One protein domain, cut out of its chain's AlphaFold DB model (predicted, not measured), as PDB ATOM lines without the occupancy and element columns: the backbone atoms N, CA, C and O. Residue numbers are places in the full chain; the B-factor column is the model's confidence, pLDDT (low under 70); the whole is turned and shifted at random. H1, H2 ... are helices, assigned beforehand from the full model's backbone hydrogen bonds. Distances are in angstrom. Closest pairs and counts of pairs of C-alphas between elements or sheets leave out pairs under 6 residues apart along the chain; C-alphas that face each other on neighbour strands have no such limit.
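This is residues 110 to 164 of the 174 residues of an uncharacterized protein of Mycolicibacterium vanbaalenii (UniProt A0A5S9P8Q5). Going along from the first residue, you will find three helices in an open, angular chain: H1 packs crosswise at the first end of the longer H2, and H3 turns off at a corner beyond H2's other end. H2 is the bridge between H1 and H3, which have an empty space between them. The printed part has 55 residues, with three named helices in the order H1, H2, H3 and no named strand; its class is all helix. It is loose, with a radius of gyration of the C-alphas of 13.4 A, and only just flat, spanning 37 by 25 by 13 A.

Look first at H1, residues 112 to 124, and H2, residues 135 to 149. They touch, about perpendicular at 80 degrees, and their closest C-alphas, those of Ile 118 and Ala 135, are 6.2 A apart. H1 touches H2 with residues 118 to 122 alone, and H2 touches H1 with residues 135 to 138 alone. Go on to H3, residues 152 to 162: H2 and H3 meet only through their link, and H1 and H3 are apart. In H1, H2 and H3 every backbone O i to N i+4 pair is within hydrogen-bond range.

Find C-alpha 112 at (119.425, 176.789, 165.514); from there H1 runs 18.5 A to Ala 124. Find C-alpha 135 at (118.044, 178.679, 151.968), where H2 begins its 21.3 A to His 149. H3 runs 15.3 A from Pro 152 to C-alpha 162 at (120.942, 159.694, 165.996).

The two C-alphas farthest apart, those of Lys 129 and Pro 164, are 38.7 A apart. The link from H1 to H2, 10 residues, is short, and that from H2 to H3, 2 residues, is tight. Residues 140 to 145, which belong to H2, stand free, as do residues 159 to 164, of which 159 to 162 belong to H3. The printed part has no cut, its mean pLDDT is 93.9, and no printed residue is under 70.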
ATOM      1  N   LEU A 110     113.794 173.804 161.546       94.62
ATOM      2  CA  LEU A 110     115.231 173.582 161.609       94.62
ATOM      3  C   LEU A 110     115.716 173.969 162.995       94.62
ATOM      4  O   LEU A 110     115.205 174.921 163.598       94.62
ATOM      5  N   GLU A 111     116.717 173.258 163.481       95.25
ATOM      6  CA  GLU A 111     117.408 173.644 164.697       95.25
ATOM      7  C   GLU A 111     118.248 174.908 164.475       95.25
ATOM      8  O   GLU A 111     118.570 175.314 163.353       95.25
ATOM      9  N   LEU A 112     118.630 175.561 165.575       95.94
ATOM     10  CA  LEU A 112     119.425 176.789 165.514       95.94
ATOM     11  C   LEU A 112     120.780 176.565 164.822       95.94
ATOM     12  O   LEU A 112     121.293 177.456 164.145       95.94
ATOM     13  N   GLU A 113     121.379 175.393 165.020       96.38
ATOM     14  CA  GLU A 113     122.673 175.028 164.440       96.38
ATOM     15  C   GLU A 113     122.570 174.804 162.931       96.38
ATOM     16  O   GLU A 113     123.419 175.289 162.175       96.38
ATOM     17  N   GLU A 114     121.477 174.193 162.482       95.44
ATOM     18  CA  GLU A 114     121.162 173.994 161.069       95.44
ATOM     19  C   GLU A 114     120.905 175.331 160.357       95.44
ATOM     20  O   GLU A 114     121.482 175.586 159.297       95.44
ATOM     21  N   ASP A 115     120.121 176.241 160.952       96.12
ATOM     22  CA  ASP A 115     119.889 177.579 160.380       96.12
ATOM     23  C   ASP A 115     121.199 178.375 160.261       96.12
ATOM     24  O   ASP A 115     121.487 178.980 159.222       96.12
ATOM     25  N   LYS A 116     122.055 178.330 161.292       98.19
ATOM     26  CA  LYS A 116     123.388 178.958 161.255       98.19
ATOM     27  C   LYS A 116     124.253 178.380 160.140       98.19
ATOM     28  O   LYS A 116     124.939 179.139 159.449       98.19
ATOM     29  N   TYR A 117     124.225 177.063 159.952       97.50
ATOM     30  CA  TYR A 117     124.950 176.405 158.871       97.50
ATOM     31  C   TYR A 117     124.461 176.878 157.498       97.50
ATOM     32  O   TYR A 117     125.275 177.269 156.659       97.50
ATOM     33  N   ILE A 118     123.143 176.944 157.284       96.81
ATOM     34  CA  ILE A 118     122.556 177.426 156.026       96.81
ATOM     35  C   ILE A 118     122.963 178.878 155.749       96.81
ATOM     36  O   ILE A 118     123.351 179.198 154.624       96.81
ATOM     37  N   ARG A 119     122.931 179.765 156.751       96.44
ATOM     38  CA  ARG A 119     123.376 181.161 156.587       96.44
ATOM     39  C   ARG A 119     124.844 181.252 156.189       96.44
ATOM     40  O   ARG A 119     125.172 181.971 155.248       96.44
ATOM     41  N   ARG A 120     125.715 180.472 156.834       97.31
ATOM     42  CA  ARG A 120     127.140 180.409 156.484       97.31
ATOM     43  C   ARG A 120     127.353 179.886 155.062       97.31
ATOM     44  O   ARG A 120     128.177 180.424 154.327       97.31
ATOM     45  N   ALA A 121     126.589 178.875 154.652       95.94
ATOM     46  CA  ALA A 121     126.633 178.353 153.289       95.94
ATOM     47  C   ALA A 121     126.212 179.415 152.258       95.94
ATOM     48  O   ALA A 121     126.826 179.521 151.196       95.94
ATOM     49  N   LEU A 122     125.211 180.244 152.575       95.56
ATOM     50  CA  LEU A 122     124.801 181.363 151.722       95.56
ATOM     51  C   LEU A 122     125.883 182.434 151.611       95.56
ATOM     52  O   LEU A 122     126.123 182.942 150.519       95.56
ATOM     53  N   GLU A 123     126.539 182.776 152.716       95.81
ATOM     54  CA  GLU A 123     127.644 183.738 152.727       95.81
ATOM     55  C   GLU A 123     128.819 183.245 151.875       95.81
ATOM     56  O   GLU A 123     129.299 183.981 151.011       95.81
ATOM     57  N   ALA A 124     129.215 181.979 152.038       95.50
ATOM     58  CA  ALA A 124     130.274 181.355 151.246       95.50
ATOM     59  C   ALA A 124     129.908 181.267 149.753       95.50
ATOM     60  O   ALA A 124     130.716 181.579 148.877       95.50
ATOM     61  N   GLY A 125     128.662 180.897 149.446       93.88
ATOM     62  CA  GLY A 125     128.144 180.761 148.084       93.88
ATOM     63  C   GLY A 125     127.728 182.076 147.415       93.88
ATOM     64  O   GLY A 125     127.274 182.060 146.269       93.88
ATOM     65  N   ARG A 126     127.858 183.223 148.098       93.25
ATOM     66  CA  ARG A 126     127.361 184.525 147.618       93.25
ATOM     67  C   ARG A 126     128.125 185.050 146.406       93.25
ATOM     68  O   ARG A 126     127.526 185.704 145.547       93.25
ATOM     69  N   TYR A 127     129.431 184.806 146.382       92.81
ATOM     70  CA  TYR A 127     130.357 185.335 145.377       92.81
ATOM     71  C   TYR A 127     130.785 184.282 144.344       92.81
ATOM     72  O   TYR A 127     131.365 184.634 143.318       92.81
ATOM     73  N   GLY A 128     130.472 183.008 144.592       90.06
ATOM     74  CA  GLY A 128     130.736 181.905 143.673       90.06
ATOM     75  C   GLY A 128     129.748 181.838 142.505       90.06
ATOM     76  O   GLY A 128     128.647 182.392 142.549       90.06
ATOM     77  N   LYS A 129     130.148 181.134 141.444       91.56
ATOM     78  CA  LYS A 129     129.273 180.723 140.341       91.56
ATOM     79  C   LYS A 129     129.178 179.190 140.381       91.56
ATOM     80  O   LYS A 129     130.228 178.559 140.315       91.56
ATOM     81  N   PRO A 130     127.980 178.588 140.475       89.75
ATOM     82  CA  PRO A 130     126.658 179.215 140.563       89.75
ATOM     83  C   PRO A 130     126.431 179.950 141.893       89.75
ATOM     84  O   PRO A 130     126.925 179.538 142.939       89.75
ATOM     85  N   LYS A 131     125.657 181.040 141.844       92.81
ATOM     86  CA  LYS A 131     125.338 181.831 143.037       92.81
ATOM     87  C   LYS A 131     124.285 181.116 143.873       92.81
ATOM     88  O   LYS A 131     123.201 180.816 143.372       92.81
ATOM     89  N   VAL A 132     124.560 180.926 145.159       94.81
ATOM     90  CA  VAL A 132     123.563 180.410 146.103       94.81
ATOM     91  C   VAL A 132     122.733 181.586 146.612       94.81
ATOM     92  O   VAL A 132     123.245 182.486 147.275       94.81
ATOM     93  N   THR A 133     121.455 181.631 146.236       90.31
ATOM     94  CA  THR A 133     120.588 182.801 146.468       90.31
ATOM     95  C   THR A 133     119.608 182.633 147.624       90.31
ATOM     96  O   THR A 133     119.142 183.640 148.152       90.31
ATOM     97  N   SER A 134     119.282 181.400 148.026       94.00
ATOM     98  CA  SER A 134     118.259 181.131 149.041       94.00
ATOM     99  C   SER A 134     118.544 179.882 149.870       94.00
ATOM    100  O   SER A 134     119.170 178.932 149.393       94.00
ATOM    101  N   ALA A 135     118.018 179.856 151.099       94.50
ATOM    102  CA  ALA A 135     118.044 178.679 151.968       94.50
ATOM    103  C   ALA A 135     117.443 177.446 151.272       94.50
ATOM    104  O   ALA A 135     118.003 176.355 151.326       94.50
ATOM    105  N   SER A 136     116.363 177.635 150.509       94.31
ATOM    106  CA  SER A 136     115.726 176.567 149.735       94.31
ATOM    107  C   SER A 136     116.648 175.944 148.679       94.31
ATOM    108  O   SER A 136     116.457 174.791 148.308       94.31
ATOM    109  N   ALA A 137     117.644 176.669 148.156       94.75
ATOM    110  CA  ALA A 137     118.639 176.079 147.260       94.75
ATOM    111  C   ALA A 137     119.559 175.100 148.007       94.75
ATOM    112  O   ALA A 137     119.818 174.009 147.503       94.75
ATOM    113  N   VAL A 138     119.983 175.469 149.219       95.75
ATOM    114  CA  VAL A 138     120.810 174.626 150.095       95.75
ATOM    115  C   VAL A 138     120.035 173.381 150.524       95.75
ATOM    116  O   VAL A 138     120.533 172.272 150.365       95.75
ATOM    117  N   ILE A 139     118.782 173.546 150.959       95.62
ATOM    118  CA  ILE A 139     117.914 172.430 151.367       95.62
ATOM    119  C   ILE A 139     117.686 171.463 150.197       95.62
ATOM    120  O   ILE A 139     117.860 170.258 150.348       95.62
ATOM    121  N   ARG A 140     117.382 171.965 148.992       94.31
ATOM    122  CA  ARG A 140     117.231 171.107 147.801       94.31
ATOM    123  C   ARG A 140     118.517 170.375 147.423       94.31
ATOM    124  O   ARG A 140     118.447 169.265 146.903       94.31
ATOM    125  N   TYR A 141     119.681 170.995 147.608       95.56
ATOM    126  CA  TYR A 141     120.955 170.309 147.406       95.56
ATOM    127  C   TYR A 141     121.141 169.191 148.432       95.56
ATOM    128  O   TYR A 141     121.420 168.068 148.032       95.56
ATOM    129  N   ALA A 142     120.896 169.464 149.715       95.75
ATOM    130  CA  ALA A 142     121.008 168.468 150.777       95.75
ATOM    131  C   ALA A 142     120.088 167.260 150.537       95.75
ATOM    132  O   ALA A 142     120.538 166.124 150.637       95.75
ATOM    133  N   VAL A 143     118.833 167.486 150.136       95.62
ATOM    134  CA  VAL A 143     117.888 166.398 149.825       95.62
ATOM    135  C   VAL A 143     118.352 165.568 148.625       95.62
ATOM    136  O   VAL A 143     118.287 164.345 148.676       95.62
ATOM    137  N   ARG A 144     118.853 166.206 147.557       96.06
ATOM    138  CA  ARG A 144     119.405 165.478 146.400       96.06
ATOM    139  C   ARG A 144     120.642 164.669 146.775       96.06
ATOM    140  O   ARG A 144     120.727 163.506 146.417       96.06
ATOM    141  N   HIS A 145     121.540 165.260 147.557       96.19
ATOM    142  CA  HIS A 145     122.732 164.585 148.056       96.19
ATOM    143  C   HIS A 145     122.371 163.380 148.940       96.19
ATOM    144  O   HIS A 145     122.946 162.309 148.795       96.19
ATOM    145  N   LEU A 146     121.374 163.508 149.821       95.81
ATOM    146  CA  LEU A 146     120.872 162.371 150.598       95.81
ATOM    147  C   LEU A 146     120.305 161.272 149.696       95.81
ATOM    148  O   LEU A 146     120.625 160.110 149.909       95.81
ATOM    149  N   ALA A 147     119.526 161.629 148.672       95.31
ATOM    150  CA  ALA A 147     118.955 160.663 147.735       95.31
ATOM    151  C   ALA A 147     120.010 159.940 146.874       95.31
ATOM    152  O   ALA A 147     119.778 158.811 146.452       95.31
ATOM    153  N   GLU A 148     121.156 160.571 146.614       97.12
ATOM    154  CA  GLU A 148     122.284 159.961 145.895       97.12
ATOM    155  C   GLU A 148     123.072 158.969 146.768       97.12
ATOM    156  O   GLU A 148     123.625 158.000 146.247       97.12
ATOM    157  N   HIS A 149     123.115 159.187 148.087       96.69
ATOM    158  CA  HIS A 149     123.971 158.427 149.003       96.69
ATOM    159  C   HIS A 149     123.239 157.433 149.912       96.69
ATOM    160  O   HIS A 149     123.870 156.494 150.395       96.69
ATOM    161  N   MET A 150     121.946 157.623 150.177       95.81
ATOM    162  CA  MET A 150     121.171 156.793 151.101       95.81
ATOM    163  C   MET A 150     119.789 156.476 150.544       95.81
ATOM    164  O   MET A 150     119.113 157.323 149.957       95.81
ATOM    165  N   THR A 151     119.325 155.251 150.797       96.25
ATOM    166  CA  THR A 151     117.915 154.925 150.571       96.25
ATOM    167  C   THR A 151     117.047 155.598 151.642       96.25
ATOM    168  O   THR A 151     117.511 155.831 152.762       96.25
ATOM    169  N   PRO A 152     115.764 155.882 151.361       95.38
ATOM    170  CA  PRO A 152     114.865 156.461 152.360       95.38
ATOM    171  C   PRO A 152     114.788 155.637 153.655       95.38
ATOM    172  O   PRO A 152     114.690 156.196 154.744       95.38
ATOM    173  N   GLU A 153     114.887 154.311 153.552       95.88
ATOM    174  CA  GLU A 153     114.897 153.405 154.706       95.88
ATOM    175  C   GLU A 153     116.146 153.587 155.570       95.88
ATOM    176  O   GLU A 153     116.055 153.637 156.796       95.88
ATOM    177  N   GLN A 154     117.309 153.748 154.934       94.75
ATOM    178  CA  GLN A 154     118.562 154.031 155.627       94.75
ATOM    179  C   GLN A 154     118.533 155.399 156.309       94.75
ATOM    180  O   GLN A 154     119.013 155.517 157.431       94.75
ATOM    181  N   VAL A 155     117.913 156.411 155.690       94.06
ATOM    182  CA  VAL A 155     117.721 157.726 156.324       94.06
ATOM    183  C   VAL A 155     116.888 157.588 157.600       94.06
ATOM    184  O   VAL A 155     117.254 158.134 158.636       94.06
ATOM    185  N   VAL A 156     115.799 156.814 157.566       94.12
ATOM    186  CA  VAL A 156     114.984 156.557 158.765       94.12
ATOM    187  C   VAL A 156     115.780 155.806 159.833       94.12
ATOM    188  O   VAL A 156     115.667 156.140 161.012       94.12
ATOM    189  N   ALA A 157     116.585 154.812 159.449       94.19
ATOM    190  CA  ALA A 157     117.447 154.090 160.382       94.19
ATOM    191  C   ALA A 157     118.475 155.022 161.045       94.19
ATOM    192  O   ALA A 157     118.576 155.028 162.268       94.19
ATOM    193  N   ALA A 158     119.141 155.874 160.263       91.94
ATOM    194  CA  ALA A 158     120.109 156.850 160.758       91.94
ATOM    195  C   ALA A 158     119.468 157.886 161.693       91.94
ATOM    196  O   ALA A 158     120.037 158.219 162.726       91.94
ATOM    197  N   ILE A 159     118.256 158.362 161.381       91.69
ATOM    198  CA  ILE A 159     117.512 159.270 162.269       91.69
ATOM    199  C   ILE A 159     117.186 158.584 163.598       91.69
ATOM    200  O   ILE A 159     117.269 159.215 164.645       91.69
ATOM    201  N   ARG A 160     116.812 157.299 163.577       91.62
ATOM    202  CA  ARG A 160     116.531 156.539 164.805       91.62
ATOM    203  C   ARG A 160     117.781 156.302 165.644       91.62
ATOM    204  O   ARG A 160     117.670 156.316 166.861       91.62
ATOM    205  N   GLU A 161     118.926 156.090 165.008       90.31
ATOM    206  CA  GLU A 161     120.218 155.927 165.682       90.31
ATOM    207  C   GLU A 161     120.738 157.249 166.264       90.31
ATOM    208  O   GLU A 161     121.267 157.275 167.370       90.31
ATOM    209  N   ALA A 162     120.553 158.359 165.546       85.38
ATOM    210  CA  ALA A 162     120.942 159.694 165.996       85.38
ATOM    211  C   ALA A 162     119.963 160.302 167.015       85.38
ATOM    212  O   ALA A 162     120.280 161.312 167.646       85.38
ATOM    213  N   ALA A 163     118.766 159.726 167.157       79.38
ATOM    214  CA  ALA A 163     117.789 160.204 168.118       79.38
ATOM    215  C   ALA A 163     118.343 160.039 169.544       79.38
ATOM    216  O   ALA A 163     118.811 158.956 169.900       79.38
ATOM    217  N   PRO A 164     118.260 161.075 170.396       72.25
ATOM    218  CA  PRO A 164     118.604 160.917 171.799       72.25
ATOM    219  C   PRO A 164     117.703 159.838 172.423       72.25
ATOM    220  O   PRO A 164     116.489 159.831 172.206       72.25
TER     221      PRO A 164